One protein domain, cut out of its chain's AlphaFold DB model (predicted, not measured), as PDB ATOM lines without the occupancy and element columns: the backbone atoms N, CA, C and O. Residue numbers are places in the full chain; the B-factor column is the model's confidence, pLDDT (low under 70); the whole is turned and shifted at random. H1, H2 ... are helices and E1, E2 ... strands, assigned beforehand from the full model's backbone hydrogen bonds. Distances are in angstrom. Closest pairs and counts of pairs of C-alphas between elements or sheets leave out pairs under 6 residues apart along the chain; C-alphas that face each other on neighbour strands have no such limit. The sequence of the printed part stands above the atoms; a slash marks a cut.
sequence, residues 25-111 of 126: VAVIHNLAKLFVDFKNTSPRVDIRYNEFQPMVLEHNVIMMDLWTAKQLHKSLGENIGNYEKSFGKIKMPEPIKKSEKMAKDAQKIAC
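This is residues 25 to 111 of the 126 residues of an uncharacterized protein of Candidatus Woesearchaeota archaeon CG11_big_fil_rev_8_21_14_0_20_43_8 (UniProt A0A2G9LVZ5). A long, narrow antiparallel ribbon, ordered E1 - E2 - E3, runs on at one end into H1, which leads away from it; after a link, H2 stands free. The 87 printed residues hold E1, E2, E3, H1 and H2 in that order, mixed in class. The whole is extended, with a radius of gyration of the C-alphas of 19.0 A, spanning 48 by 38 by 35 A.

Start at E1, residues 25 to 29, a hairpin with E2, residues 33 to 43; N 26 and O 37 are 2.8 A apart. E2 and E3, residues 55 to 65, form another, N 34 and O 64 at 2.8 A, completing a meander, each strand the antiparallel neighbour of the one before. H1, residues 66 to 87, only grazes the sheet; closest to E2 are C-alphas 66 and 33, 5.7 A apart. H2, residues 94 to 110, is apart from H1. In both helices every O i to N i+4 pair is within hydrogen-bond range.

Find C-alpha 25 at (-17.097, 21.149, -26.915). First to last C-alpha, E1 measures 13.2 A, E2 32.2 A, E3 32.4 A, H1 31.2 A. H2, 24.7 A, ends at (-26.927, 45.799, -29.394).

The printed part has no cut; the E2 to E3 link is long. Residues 110 to 111 have pLDDT under 70.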
ATOM      1  N   VAL A  25     -17.992  21.326 -28.057       93.88
ATOM      2  CA  VAL A  25     -17.097  21.149 -26.915       93.88
ATOM      3  C   VAL A  25     -17.245  22.346 -25.992       93.88
ATOM      4  O   VAL A  25     -16.981  23.482 -26.385       93.88
ATOM      5  N   ALA A  26     -17.628  22.085 -24.748       94.12
ATOM      6  CA  ALA A  26     -17.693  23.082 -23.696       94.12
ATOM      7  C   ALA A  26     -16.538  22.876 -22.715       94.12
ATOM      8  O   ALA A  26     -16.298  21.772 -22.229       94.12
ATOM      9  N   VAL A  27     -15.823  23.956 -22.402       94.62
ATOM     10  CA  VAL A  27     -14.736  23.936 -21.419       94.62
ATOM     11  C   VAL A  27     -15.138  24.783 -20.225       94.62
ATOM     12  O   VAL A  27     -15.366  25.986 -20.346       94.62
ATOM     13  N   ILE A  28     -15.208  24.151 -19.059       94.44
ATOM     14  CA  ILE A  28     -15.531  24.788 -17.783       94.44
ATOM     15  C   ILE A  28     -14.367  24.517 -16.837       94.44
ATOM     16  O   ILE A  28     -13.816  23.421 -16.824       94.44
ATOM     17  N   HIS A  29     -13.960  25.497 -16.037       93.19
ATOM     18  CA  HIS A  29     -12.867  25.305 -15.089       93.19
ATOM     19  C   HIS A  29     -13.213  25.848 -13.708       93.19
ATOM     20  O   HIS A  29     -13.956  26.812 -13.548       93.19
ATOM     21  N   ASN A  30     -12.628  25.202 -12.709       92.75
ATOM     22  CA  ASN A  30     -12.517  25.643 -11.332       92.75
ATOM     23  C   ASN A  30     -11.014  25.674 -10.979       92.75
ATOM     24  O   ASN A  30     -10.187  25.109 -11.694       92.75
ATOM     25  N   LEU A  31     -10.647  26.293  -9.860       91.44
ATOM     26  CA  LEU A  31      -9.272  26.411  -9.372       91.44
ATOM     27  C   LEU A  31      -8.540  25.067  -9.251       91.44
ATOM     28  O   LEU A  31      -7.321  25.030  -9.364       91.44
ATOM     29  N   ALA A  32      -9.265  23.969  -9.023       92.19
ATOM     30  CA  ALA A  32      -8.673  22.637  -8.907       92.19
ATOM     31  C   ALA A  32      -8.759  21.812 -10.200       92.19
ATOM     32  O   ALA A  32      -7.857  21.033 -10.500       92.19
ATOM     33  N   LYS A  33      -9.855  21.952 -10.953       95.62
ATOM     34  CA  LYS A  33     -10.230  21.009 -12.014       95.62
ATOM     35  C   LYS A  33     -10.705  21.724 -13.264       95.62
ATOM     36  O   LYS A  33     -11.368  22.755 -13.190       95.62
ATOM     37  N   LEU A  34     -10.425  21.111 -14.399       96.69
ATOM     38  CA  LEU A  34     -10.940  21.478 -15.702       96.69
ATOM     39  C   LEU A  34     -11.863  20.364 -16.202       96.69
ATOM     40  O   LEU A  34     -11.558  19.176 -16.089       96.69
ATOM     41  N   PHE A  35     -13.004  20.781 -16.728       96.06
ATOM     42  CA  PHE A  35     -14.056  19.951 -17.281       96.06
ATOM     43  C   PHE A  35     -14.129  20.235 -18.778       96.06
ATOM     44  O   PHE A  35     -14.326  21.384 -19.181       96.06
ATOM     45  N   VAL A  36     -13.961  19.199 -19.594       96.00
ATOM     46  CA  VAL A  36     -14.203  19.247 -21.038       96.00
ATOM     47  C   VAL A  36     -15.422  18.385 -21.316       96.00
ATOM     48  O   VAL A  36     -15.337  17.165 -21.223       96.00
ATOM     49  N   ASP A  37     -16.554  19.016 -21.593       94.44
ATOM     50  CA  ASP A  37     -17.802  18.340 -21.937       94.44
ATOM     51  C   ASP A  37     -17.955  18.295 -23.458       94.44
ATOM     52  O   ASP A  37     -17.982  19.335 -24.122       94.44
ATOM     53  N   PHE A  38     -18.027  17.088 -24.000       95.31
ATOM     54  CA  PHE A  38     -18.264  16.820 -25.407       95.31
ATOM     55  C   PHE A  38     -19.731  16.466 -25.599       95.31
ATOM     56  O   PHE A  38     -20.212  15.476 -25.044       95.31
ATOM     57  N   LYS A  39     -20.426  17.260 -26.411       93.88
ATOM     58  CA  LYS A  39     -21.848  17.083 -26.685       93.88
ATOM     59  C   LYS A  39     -22.059  16.608 -28.110       93.88
ATOM     60  O   LYS A  39     -21.468  17.147 -29.046       93.88
ATOM     61  N   ASN A  40     -22.935  15.629 -28.260       92.50
ATOM     62  CA  ASN A  40     -23.375  15.100 -29.542       92.50
ATOM     63  C   ASN A  40     -24.890  15.235 -29.623       92.50
ATOM     64  O   ASN A  40     -25.590  14.757 -28.727       92.50
ATOM     65  N   THR A  41     -25.399  15.890 -30.662       90.94
ATOM     66  CA  THR A  41     -26.841  16.045 -30.861       90.94
ATOM     67  C   THR A  41     -27.256  15.290 -32.111       90.94
ATOM     68  O   THR A  41     -27.031  15.744 -33.230       90.94
ATOM     69  N   SER A  42     -27.923  14.152 -31.932       90.12
ATOM     70  CA  SER A  42     -28.358  13.313 -33.047       90.12
ATOM     71  C   SER A  42     -29.886  13.236 -33.141       90.12
ATOM     72  O   SER A  42     -30.571  13.054 -32.129       90.12
ATOM     73  N   PRO A  43     -30.465  13.371 -34.349       89.56
ATOM     74  CA  PRO A  43     -31.877  13.093 -34.550       89.56
ATOM     75  C   PRO A  43     -32.093  11.582 -34.474       89.56
ATOM     76  O   PRO A  43     -31.470  10.808 -35.205       89.56
ATOM     77  N   ARG A  44     -33.003  11.138 -33.610       83.81
ATOM     78  CA  ARG A  44     -33.370   9.728 -33.531       83.81
ATOM     79  C   ARG A  44     -34.551   9.462 -34.451       83.81
ATOM     80  O   ARG A  44     -35.673   9.877 -34.175       83.81
ATOM     81  N   VAL A  45     -34.296   8.731 -35.534       81.25
ATOM     82  CA  VAL A  45     -35.354   8.233 -36.419       81.25
ATOM     83  C   VAL A  45     -35.978   7.002 -35.765       81.25
ATOM     84  O   VAL A  45     -35.380   5.928 -35.738       81.25
ATOM     85  N   ASP A  46     -37.173   7.160 -35.203       81.62
ATOM     86  CA  ASP A  46     -37.974   6.057 -34.673       81.62
ATOM     87  C   ASP A  46     -39.350   6.083 -35.347       81.62
ATOM     88  O   ASP A  46     -40.052   7.091 -35.327       81.62
ATOM     89  N   ILE A  47     -39.716   4.952 -35.953       81.00
ATOM     90  CA  ILE A  47     -40.923   4.758 -36.776       81.00
ATOM     91  C   ILE A  47     -42.208   4.981 -35.955       81.00
ATOM     92  O   ILE A  47     -43.280   5.203 -36.507       81.00
ATOM     93  N   ARG A  48     -42.113   4.941 -34.620       82.88
ATOM     94  CA  ARG A  48     -43.246   5.168 -33.714       82.88
ATOM     95  C   ARG A  48     -43.650   6.636 -33.600       82.88
ATOM     96  O   ARG A  48     -44.785   6.909 -33.220       82.88
ATOM     97  N   TYR A  49     -42.758   7.567 -33.928       76.25
ATOM     98  CA  TYR A  49     -43.039   8.998 -33.869       76.25
ATOM     99  C   TYR A  49     -43.208   9.541 -35.290       76.25
ATOM    100  O   TYR A  49     -42.253   9.974 -35.926       76.25
ATOM    101  N   ASN A  50     -44.443   9.503 -35.798       74.44
ATOM    102  CA  ASN A  50     -44.776  10.035 -37.128       74.44
ATOM    103  C   ASN A  50     -44.885  11.572 -37.158       74.44
ATOM    104  O   ASN A  50     -44.850  12.163 -38.233       74.44
ATOM    105  N   GLU A  51     -45.036  12.218 -35.997       80.50
ATOM    106  CA  GLU A  51     -45.329  13.656 -35.910       80.50
ATOM    107  C   GLU A  51     -44.099  14.519 -35.587       80.50
ATOM    108  O   GLU A  51     -44.050  15.682 -35.980       80.50
ATOM    109  N   PHE A  52     -43.088  13.974 -34.900       81.69
ATOM    110  CA  PHE A  52     -41.866  14.706 -34.565       81.69
ATOM    111  C   PHE A  52     -40.655  13.778 -34.461       81.69
ATOM    112  O   PHE A  52     -40.765  12.632 -34.032       81.69
ATOM    113  N   GLN A  53     -39.479  14.292 -34.824       83.56
ATOM    114  CA  GLN A  53     -38.211  13.587 -34.652       83.56
ATOM    115  C   GLN A  53     -37.595  13.983 -33.302       83.56
ATOM    116  O   GLN A  53     -37.207  15.143 -33.139       83.56
ATOM    117  N   PRO A  54     -37.521  13.075 -32.310       85.88
ATOM    118  CA  PRO A  54     -36.871  13.384 -31.047       85.88
ATOM    119  C   PRO A  54     -35.365  13.590 -31.256       85.88
ATOM    120  O   PRO A  54     -34.691  12.784 -31.900       85.88
ATOM    121  N   MET A  55     -34.838  14.665 -30.675       88.44
ATOM    122  CA  MET A  55     -33.403  14.940 -30.635       88.44
ATOM    123  C   MET A  55     -32.801  14.284 -29.394       88.44
ATOM    124  O   MET A  55     -33.304  14.474 -28.285       88.44
ATOM    125  N   VAL A  56     -31.736  13.508 -29.576       87.44
ATOM    126  CA  VAL A  56     -30.983  12.872 -28.494       87.44
ATOM    127  C   VAL A  56     -29.700  13.660 -28.279       87.44
ATOM    128  O   VAL A  56     -28.946  13.893 -29.221       87.44
ATOM    129  N   LEU A  57     -29.476  14.069 -27.032       89.12
ATOM    130  CA  LEU A  57     -28.277  14.774 -26.605       89.12
ATOM    131  C   LEU A  57     -27.433  13.838 -25.736       89.12
ATOM    132  O   LEU A  57     -27.876  13.416 -24.668       89.12
ATOM    133  N   GLU A  58     -26.229  13.517 -26.192       90.62
ATOM    134  CA  GLU A  58     -25.259  12.711 -25.449       90.62
ATOM    135  C   GLU A  58     -24.155  13.617 -24.894       90.62
ATOM    136  O   GLU A  58     -23.648  14.484 -25.609       90.62
ATOM    137  N   HIS A  59     -23.782  13.410 -23.628       92.69
ATOM    138  CA  HIS A  59     -22.748  14.176 -22.925       92.69
ATOM    139  C   HIS A  59     -21.617  13.260 -22.469       92.69
ATOM    140  O   HIS A  59     -21.840  12.338 -21.684       92.69
ATOM    141  N   ASN A  60     -20.396  13.560 -22.903       92.25
ATOM    142  CA  ASN A  60     -19.186  12.867 -22.483       92.25
ATOM    143  C   ASN A  60     -18.236  13.869 -21.829       92.25
ATOM    144  O   ASN A  60     -17.631  14.699 -22.503       92.25
ATOM    145  N   VAL A  61     -18.092  13.790 -20.505       92.62
ATOM    146  CA  VAL A  61     -17.309  14.760 -19.728       92.62
ATOM    147  C   VAL A  61     -15.959  14.170 -19.344       92.62
ATOM    148  O   VAL A  61     -15.881  13.170 -18.631       92.62
ATOM    149  N   ILE A  62     -14.881  14.840 -19.745       93.31
ATOM    150  CA  ILE A  62     -13.530  14.564 -19.262       93.31
ATOM    151  C   ILE A  62     -13.206  15.531 -18.127       93.31
ATOM    152  O   ILE A  62     -13.195  16.750 -18.304       93.31
ATOM    153  N   MET A  63     -12.899  14.973 -16.959       95.00
ATOM    154  CA  MET A  63     -12.437  15.723 -15.794       95.00
ATOM    155  C   MET A  63     -10.940  15.527 -15.609       95.00
ATOM    156  O   MET A  63     -10.463  14.397 -15.540       95.00
ATOM    157  N   MET A  64     -10.200  16.621 -15.482       96.06
ATOM    158  CA  MET A  64      -8.755  16.573 -15.279       96.06
ATOM    159  C   MET A  64      -8.268  17.717 -14.399       96.06
ATOM    160  O   MET A  64      -8.900  18.769 -14.310       96.06
ATOM    161  N   ASP A  65      -7.116  17.527 -13.767       96.25
ATOM    162  CA  ASP A  65      -6.445  18.601 -13.042       96.25
ATOM    163  C   ASP A  65      -5.837  19.614 -14.019       96.25
ATOM    164  O   ASP A  65      -5.493  19.289 -15.161       96.25
ATOM    165  N   LEU A  66      -5.648  20.852 -13.559       94.31
ATOM    166  CA  LEU A  66      -5.129  21.941 -14.396       94.31
ATOM    167  C   LEU A  66      -3.743  21.644 -14.985       94.31
ATOM    168  O   LEU A  66      -3.445  22.041 -16.114       94.31
ATOM    169  N   TRP A  67      -2.894  20.927 -14.244       95.00
ATOM    170  CA  TRP A  67      -1.582  20.528 -14.748       95.00
ATOM    171  C   TRP A  67      -1.700  19.559 -15.927       95.00
ATOM    172  O   TRP A  67      -1.067  19.757 -16.965       95.00
ATOM    173  N   THR A  68      -2.559  18.551 -15.795       95.25
ATOM    174  CA  THR A  68      -2.838  17.580 -16.856       95.25
ATOM    175  C   THR A  68      -3.456  18.262 -18.073       95.25
ATOM    176  O   THR A  68      -3.017  18.010 -19.192       95.25
ATOM    177  N   ALA A  69      -4.383  19.205 -17.873       95.06
ATOM    178  CA  ALA A  69      -4.956  20.004 -18.956       95.06
ATOM    179  C   ALA A  69      -3.893  20.806 -19.724       95.06
ATOM    180  O   ALA A  69      -3.923  20.874 -20.954       95.06
ATOM    181  N   LYS A  70      -2.907  21.375 -19.019       95.62
ATOM    182  CA  LYS A  70      -1.785  22.086 -19.646       95.62
ATOM    183  C   LYS A  70      -0.934  21.159 -20.516       95.62
ATOM    184  O   LYS A  70      -0.529  21.556 -21.609       95.62
ATOM    185  N   GLN A  71      -0.665  19.942 -20.044       96.69
ATOM    186  CA  GLN A  71       0.069  18.949 -20.832       96.69
ATOM    187  C   GLN A  71      -0.737  18.502 -22.052       96.69
ATOM    188  O   GLN A  71      -0.197  18.480 -23.154       96.69
ATOM    189  N   LEU A  72      -2.040  18.260 -21.884       95.50
ATOM    190  CA  LEU A  72      -2.942  17.926 -22.983       95.50
ATOM    191  C   LEU A  72      -2.932  19.011 -24.068       95.50
ATOM    192  O   LEU A  72      -2.761  18.699 -25.242       95.50
ATOM    193  N   HIS A  73      -3.042  20.287 -23.685       95.38
ATOM    194  CA  HIS A  73      -2.970  21.409 -24.625       95.38
ATOM    195  C   HIS A  73      -1.647  21.430 -25.401       95.38
ATOM    196  O   HIS A  73      -1.642  21.630 -26.615       95.38
ATOM    197  N   LYS A  74      -0.519  21.196 -24.717       96.94
ATOM    198  CA  LYS A  74       0.798  21.133 -25.360       96.94
ATOM    199  C   LYS A  74       0.860  19.998 -26.386       96.94
ATOM    200  O   LYS A  74       1.208  20.246 -27.537       96.94
ATOM    201  N   SER A  75       0.473  18.786 -25.993       96.81
ATOM    202  CA  SER A  75       0.486  17.617 -26.878       96.81
ATOM    203  C   SER A  75      -0.466  17.768 -28.067       96.81
ATOM    204  O   SER A  75      -0.117  17.383 -29.181       96.81
ATOM    205  N   LEU A  76      -1.650  18.352 -27.866       95.06
ATOM    206  CA  LEU A  76      -2.584  18.640 -28.956       95.06
ATOM    207  C   LEU A  76      -2.009  19.677 -29.926       95.06
ATOM    208  O   LEU A  76      -2.032  19.456 -31.135       95.06
ATOM    209  N   GLY A  77      -1.445  20.773 -29.413       96.19
ATOM    210  CA  GLY A  77      -0.850  21.824 -30.240       96.19
ATOM    211  C   GLY A  77       0.332  21.334 -31.079       96.19
ATOM    212  O   GLY A  77       0.425  21.659 -32.260       96.19
ATOM    213  N   GLU A  78       1.206  20.507 -30.503       97.25
ATOM    214  CA  GLU A  78       2.327  19.892 -31.226       97.25
ATOM    215  C   GLU A  78       1.840  18.971 -32.353       97.25
ATOM    216  O   GLU A  78       2.339  19.059 -33.477       97.25
ATOM    217  N   ASN A  79       0.829  18.139 -32.091       96.56
ATOM    218  CA  ASN A  79       0.261  17.247 -33.102       96.56
ATOM    219  C   ASN A  79      -0.431  18.008 -34.237       96.56
ATOM    220  O   ASN A  79      -0.192  17.700 -35.403       96.56
ATOM    221  N   ILE A  80      -1.229  19.032 -33.919       95.38
ATOM    222  CA  ILE A  80      -1.858  19.894 -34.932       95.38
ATOM    223  C   ILE A  80      -0.779  20.598 -35.760       95.38
ATOM    224  O   ILE A  80      -0.841  20.588 -36.986       95.38
ATOM    225  N   GLY A  81       0.254  21.148 -35.116       95.75
ATOM    226  CA  GLY A  81       1.356  21.806 -35.817       95.75
ATOM    227  C   GLY A  81       2.129  20.861 -36.741       95.75
ATOM    228  O   GLY A  81       2.533  21.257 -37.833       95.75
ATOM    229  N   ASN A  82       2.322  19.603 -36.341       96.00
ATOM    230  CA  ASN A  82       2.938  18.587 -37.194       96.00
ATOM    231  C   ASN A  82       2.040  18.224 -38.380       96.00
ATOM    232  O   ASN A  82       2.527  18.157 -39.506       96.00
ATOM    233  N   TYR A  83       0.734  18.077 -38.150       96.19
ATOM    234  CA  TYR A  83      -0.236  17.864 -39.219       96.19
ATOM    235  C   TYR A  83      -0.205  19.009 -40.239       96.19
ATOM    236  O   TYR A  83      -0.078  18.767 -41.438       96.19
ATOM    237  N   GLU A  84      -0.233  20.262 -39.783       95.62
ATOM    238  CA  GLU A  84      -0.225  21.422 -40.680       95.62
ATOM    239  C   GLU A  84       1.071  21.559 -41.487       95.62
ATOM    240  O   GLU A  84       1.038  22.033 -42.625       95.62
ATOM    241  N   LYS A  85       2.213  21.125 -40.937       95.56
ATOM    242  CA  LYS A  85       3.488  21.073 -41.670       95.56
ATOM    243  C   LYS A  85       3.461  20.040 -42.797       95.56
ATOM    244  O   LYS A  85       4.026  20.299 -43.853       95.56
ATOM    245  N   SER A  86       2.829  18.889 -42.571       95.06
ATOM    246  CA  SER A  86       2.798  17.781 -43.532       95.06
ATOM    247  C   SER A  86       1.700  17.917 -44.587       95.06
ATOM    248  O   SER A  86       1.928  17.580 -45.744       95.06
ATOM    249  N   PHE A  87       0.521  18.415 -44.206       93.44
ATOM    250  CA  PHE A  87      -0.686  18.395 -45.045       93.44
ATOM    251  C   PHE A  87      -1.219  19.793 -45.397       93.44
ATOM    252  O   PHE A  87      -2.161  19.920 -46.179       93.44
ATOM    253  N   GLY A  88      -0.604  20.852 -44.864       91.25
ATOM    254  CA  GLY A  88      -1.011  22.240 -45.073       91.25
ATOM    255  C   GLY A  88      -1.931  22.784 -43.975       91.25
ATOM    256  O   GLY A  88      -2.439  22.056 -43.127       91.25
ATOM    257  N   LYS A  89      -2.134  24.109 -43.982       90.81
ATOM    258  CA  LYS A  89      -2.884  24.819 -42.932       90.81
ATOM    259  C   LYS A  89      -4.361  24.435 -42.910       90.81
ATOM    260  O   LYS A  89      -5.027  24.471 -43.949       90.81
ATOM    261  N   ILE A  90      -4.892  24.209 -41.714       89.38
ATOM    262  CA  ILE A  90      -6.314  23.951 -41.500       89.38
ATOM    263  C   ILE A  90      -7.064  25.275 -41.692       89.38
ATOM    264  O   ILE A  90      -6.974  26.205 -40.891       89.38
ATOM    265  N   LYS A  91      -7.791  25.401 -42.806       88.00
ATOM    266  CA  LYS A  91      -8.595  26.595 -43.094       88.00
ATOM    267  C   LYS A  91      -9.980  26.442 -42.488       88.00
ATOM    268  O   LYS A  91     -10.711  25.513 -42.811       88.00
ATOM    269  N   MET A  92     -10.377  27.427 -41.692       86.12
ATOM    270  CA  MET A  92     -11.752  27.525 -41.222       86.12
ATOM    271  C   MET A  92     -12.719  27.718 -42.413       86.12
ATOM    272  O   MET A  92     -12.442  28.580 -43.264       86.12
ATOM    273  N   PRO A  93     -13.834  26.961 -42.475       86.81
ATOM    274  CA  PRO A  93     -14.821  27.058 -43.548       86.81
ATOM    275  C   PRO A  93     -15.382  28.477 -43.708       86.81
ATOM    276  O   PRO A  93     -15.685  29.160 -42.728       86.81
ATOM    277  N   GLU A  94     -15.560  28.928 -44.953       86.88
ATOM    278  CA  GLU A  94     -16.102  30.264 -45.243       86.88
ATOM    279  C   GLU A  94     -17.494  30.541 -44.652       86.88
ATOM    280  O   GLU A  94     -17.703  31.663 -44.183       86.88
ATOM    281  N   PRO A  95     -18.440  29.576 -44.622       83.44
ATOM    282  CA  PRO A  95     -19.751  29.801 -44.015       83.44
ATOM    283  C   PRO A  95     -19.653  30.182 -42.534       83.44
ATOM    284  O   PRO A  95     -20.339  31.103 -42.095       83.44
ATOM    285  N   ILE A  96     -18.738  29.547 -41.793       82.50
ATOM    286  CA  ILE A  96     -18.535  29.807 -40.362       82.50
ATOM    287  C   ILE A  96     -17.885  31.184 -40.155       82.50
ATOM    288  O   ILE A  96     -18.290  31.953 -39.289       82.50
ATOM    289  N   LYS A  97     -16.938  31.579 -41.015       85.12
ATOM    290  CA  LYS A  97     -16.352  32.933 -40.958       85.12
ATOM    291  C   LYS A  97     -17.389  34.035 -41.179       85.12
ATOM    292  O   LYS A  97     -17.321  35.089 -40.545       85.12
ATOM    293  N   LYS A  98     -18.329  33.818 -42.105       83.88
ATOM    294  CA  LYS A  98     -19.404  34.778 -42.390       83.88
ATOM    295  C   LYS A  98     -20.361  34.892 -41.203       83.88
ATOM    296  O   LYS A  98     -20.663  36.015 -40.803       83.88
ATOM    297  N   SER A  99     -20.774  33.769 -40.610       80.19
ATOM    298  CA  SER A  99     -21.672  33.779 -39.449       80.19
ATOM    299  C   SER A  99     -21.037  34.449 -38.226       80.19
ATOM    300  O   SER A  99     -21.683  35.280 -37.589       80.19
ATOM    301  N   GLU A 100     -19.753  34.207 -37.948       83.19
ATOM    302  CA  GLU A 100     -19.040  34.883 -36.855       83.19
ATOM    303  C   GLU A 100     -18.953  36.400 -37.041       83.19
ATOM    304  O   GLU A 100     -19.081  37.162 -36.078       83.19
ATOM    305  N   LYS A 101     -18.723  36.861 -38.276       84.50
ATOM    306  CA  LYS A 101     -18.669  38.296 -38.578       84.50
ATOM    307  C   LYS A 101     -20.027  38.952 -38.329       84.50
ATOM    308  O   LYS A 101     -20.088  39.973 -37.649       84.50
ATOM    309  N   MET A 102     -21.106  38.320 -38.794       79.62
ATOM    310  CA  MET A 102     -22.472  38.795 -38.563       79.62
ATOM    311  C   MET A 102     -22.824  38.826 -37.069       79.62
ATOM    312  O   MET A 102     -23.419  39.799 -36.608       79.62
ATOM    313  N   ALA A 103     -22.401  37.825 -36.290       82.12
ATOM    314  CA  ALA A 103     -22.612  37.793 -34.842       82.12
ATOM    315  C   ALA A 103     -21.877  38.936 -34.114       82.12
ATOM    316  O   ALA A 103     -22.455  39.604 -33.253       82.12
ATOM    317  N   LYS A 104     -20.622  39.217 -34.492       83.69
ATOM    318  CA  LYS A 104     -19.833  40.333 -33.936       83.69
ATOM    319  C   LYS A 104     -20.433  41.694 -34.287       83.69
ATOM    320  O   LYS A 104     -20.448  42.592 -33.446       83.69
ATOM    321  N   ASP A 105     -20.934  41.853 -35.508       84.44
ATOM    322  CA  ASP A 105     -21.571  43.094 -35.946       84.44
ATOM    323  C   ASP A 105     -22.919  43.313 -35.231       84.44
ATOM    324  O   ASP A 105     -23.195  44.424 -34.773       84.44
ATOM    325  N   ALA A 106     -23.705  42.253 -35.010       77.38
ATOM    326  CA  ALA A 106     -24.942  42.307 -34.229       77.38
ATOM    327  C   ALA A 106     -24.704  42.684 -32.752       77.38
ATOM    328  O   ALA A 106     -25.420  43.530 -32.213       77.38
ATOM    329  N   GLN A 107     -23.664  42.139 -32.107       76.81
ATOM    330  CA  GLN A 107     -23.296  42.509 -30.731       76.81
ATOM    331  C   GLN A 107     -22.905  43.990 -30.609       76.81
ATOM    332  O   GLN A 107     -23.333  44.674 -29.680       76.81
ATOM    333  N   LYS A 108     -22.158  44.530 -31.581       72.88
ATOM    334  CA  LYS A 108     -21.801  45.960 -31.608       72.88
ATOM    335  C   LYS A 108     -23.015  46.874 -31.770       72.88
ATOM    336  O   LYS A 108     -22.982  48.006 -31.292       72.88
ATOM    337  N   ILE A 109     -24.061  46.417 -32.454       71.88
ATOM    338  CA  ILE A 109     -25.313  47.167 -32.619       71.88
ATOM    339  C   ILE A 109     -26.142  47.117 -31.329       71.88
ATOM    340  O   ILE A 109     -26.677  48.144 -30.921       71.88
ATOM    341  N   ALA A 110     -26.198  45.966 -30.652       67.00
ATOM    342  CA  ALA A 110     -26.927  45.799 -29.394       67.00
ATOM    343  C   ALA A 110     -26.337  46.615 -28.224       67.00
ATOM    344  O   ALA A 110     -27.086  47.080 -27.370       67.00
ATOM    345  N   CYS A 111     -25.018  46.839 -28.201       59.06
ATOM    346  CA  CYS A 111     -24.352  47.644 -27.168       59.06
ATOM    347  C   CYS A 111     -24.405  49.166 -27.401       59.06
ATOM    348  O   CYS A 111     -23.937  49.917 -26.545       59.06
TER     349      CYS A 111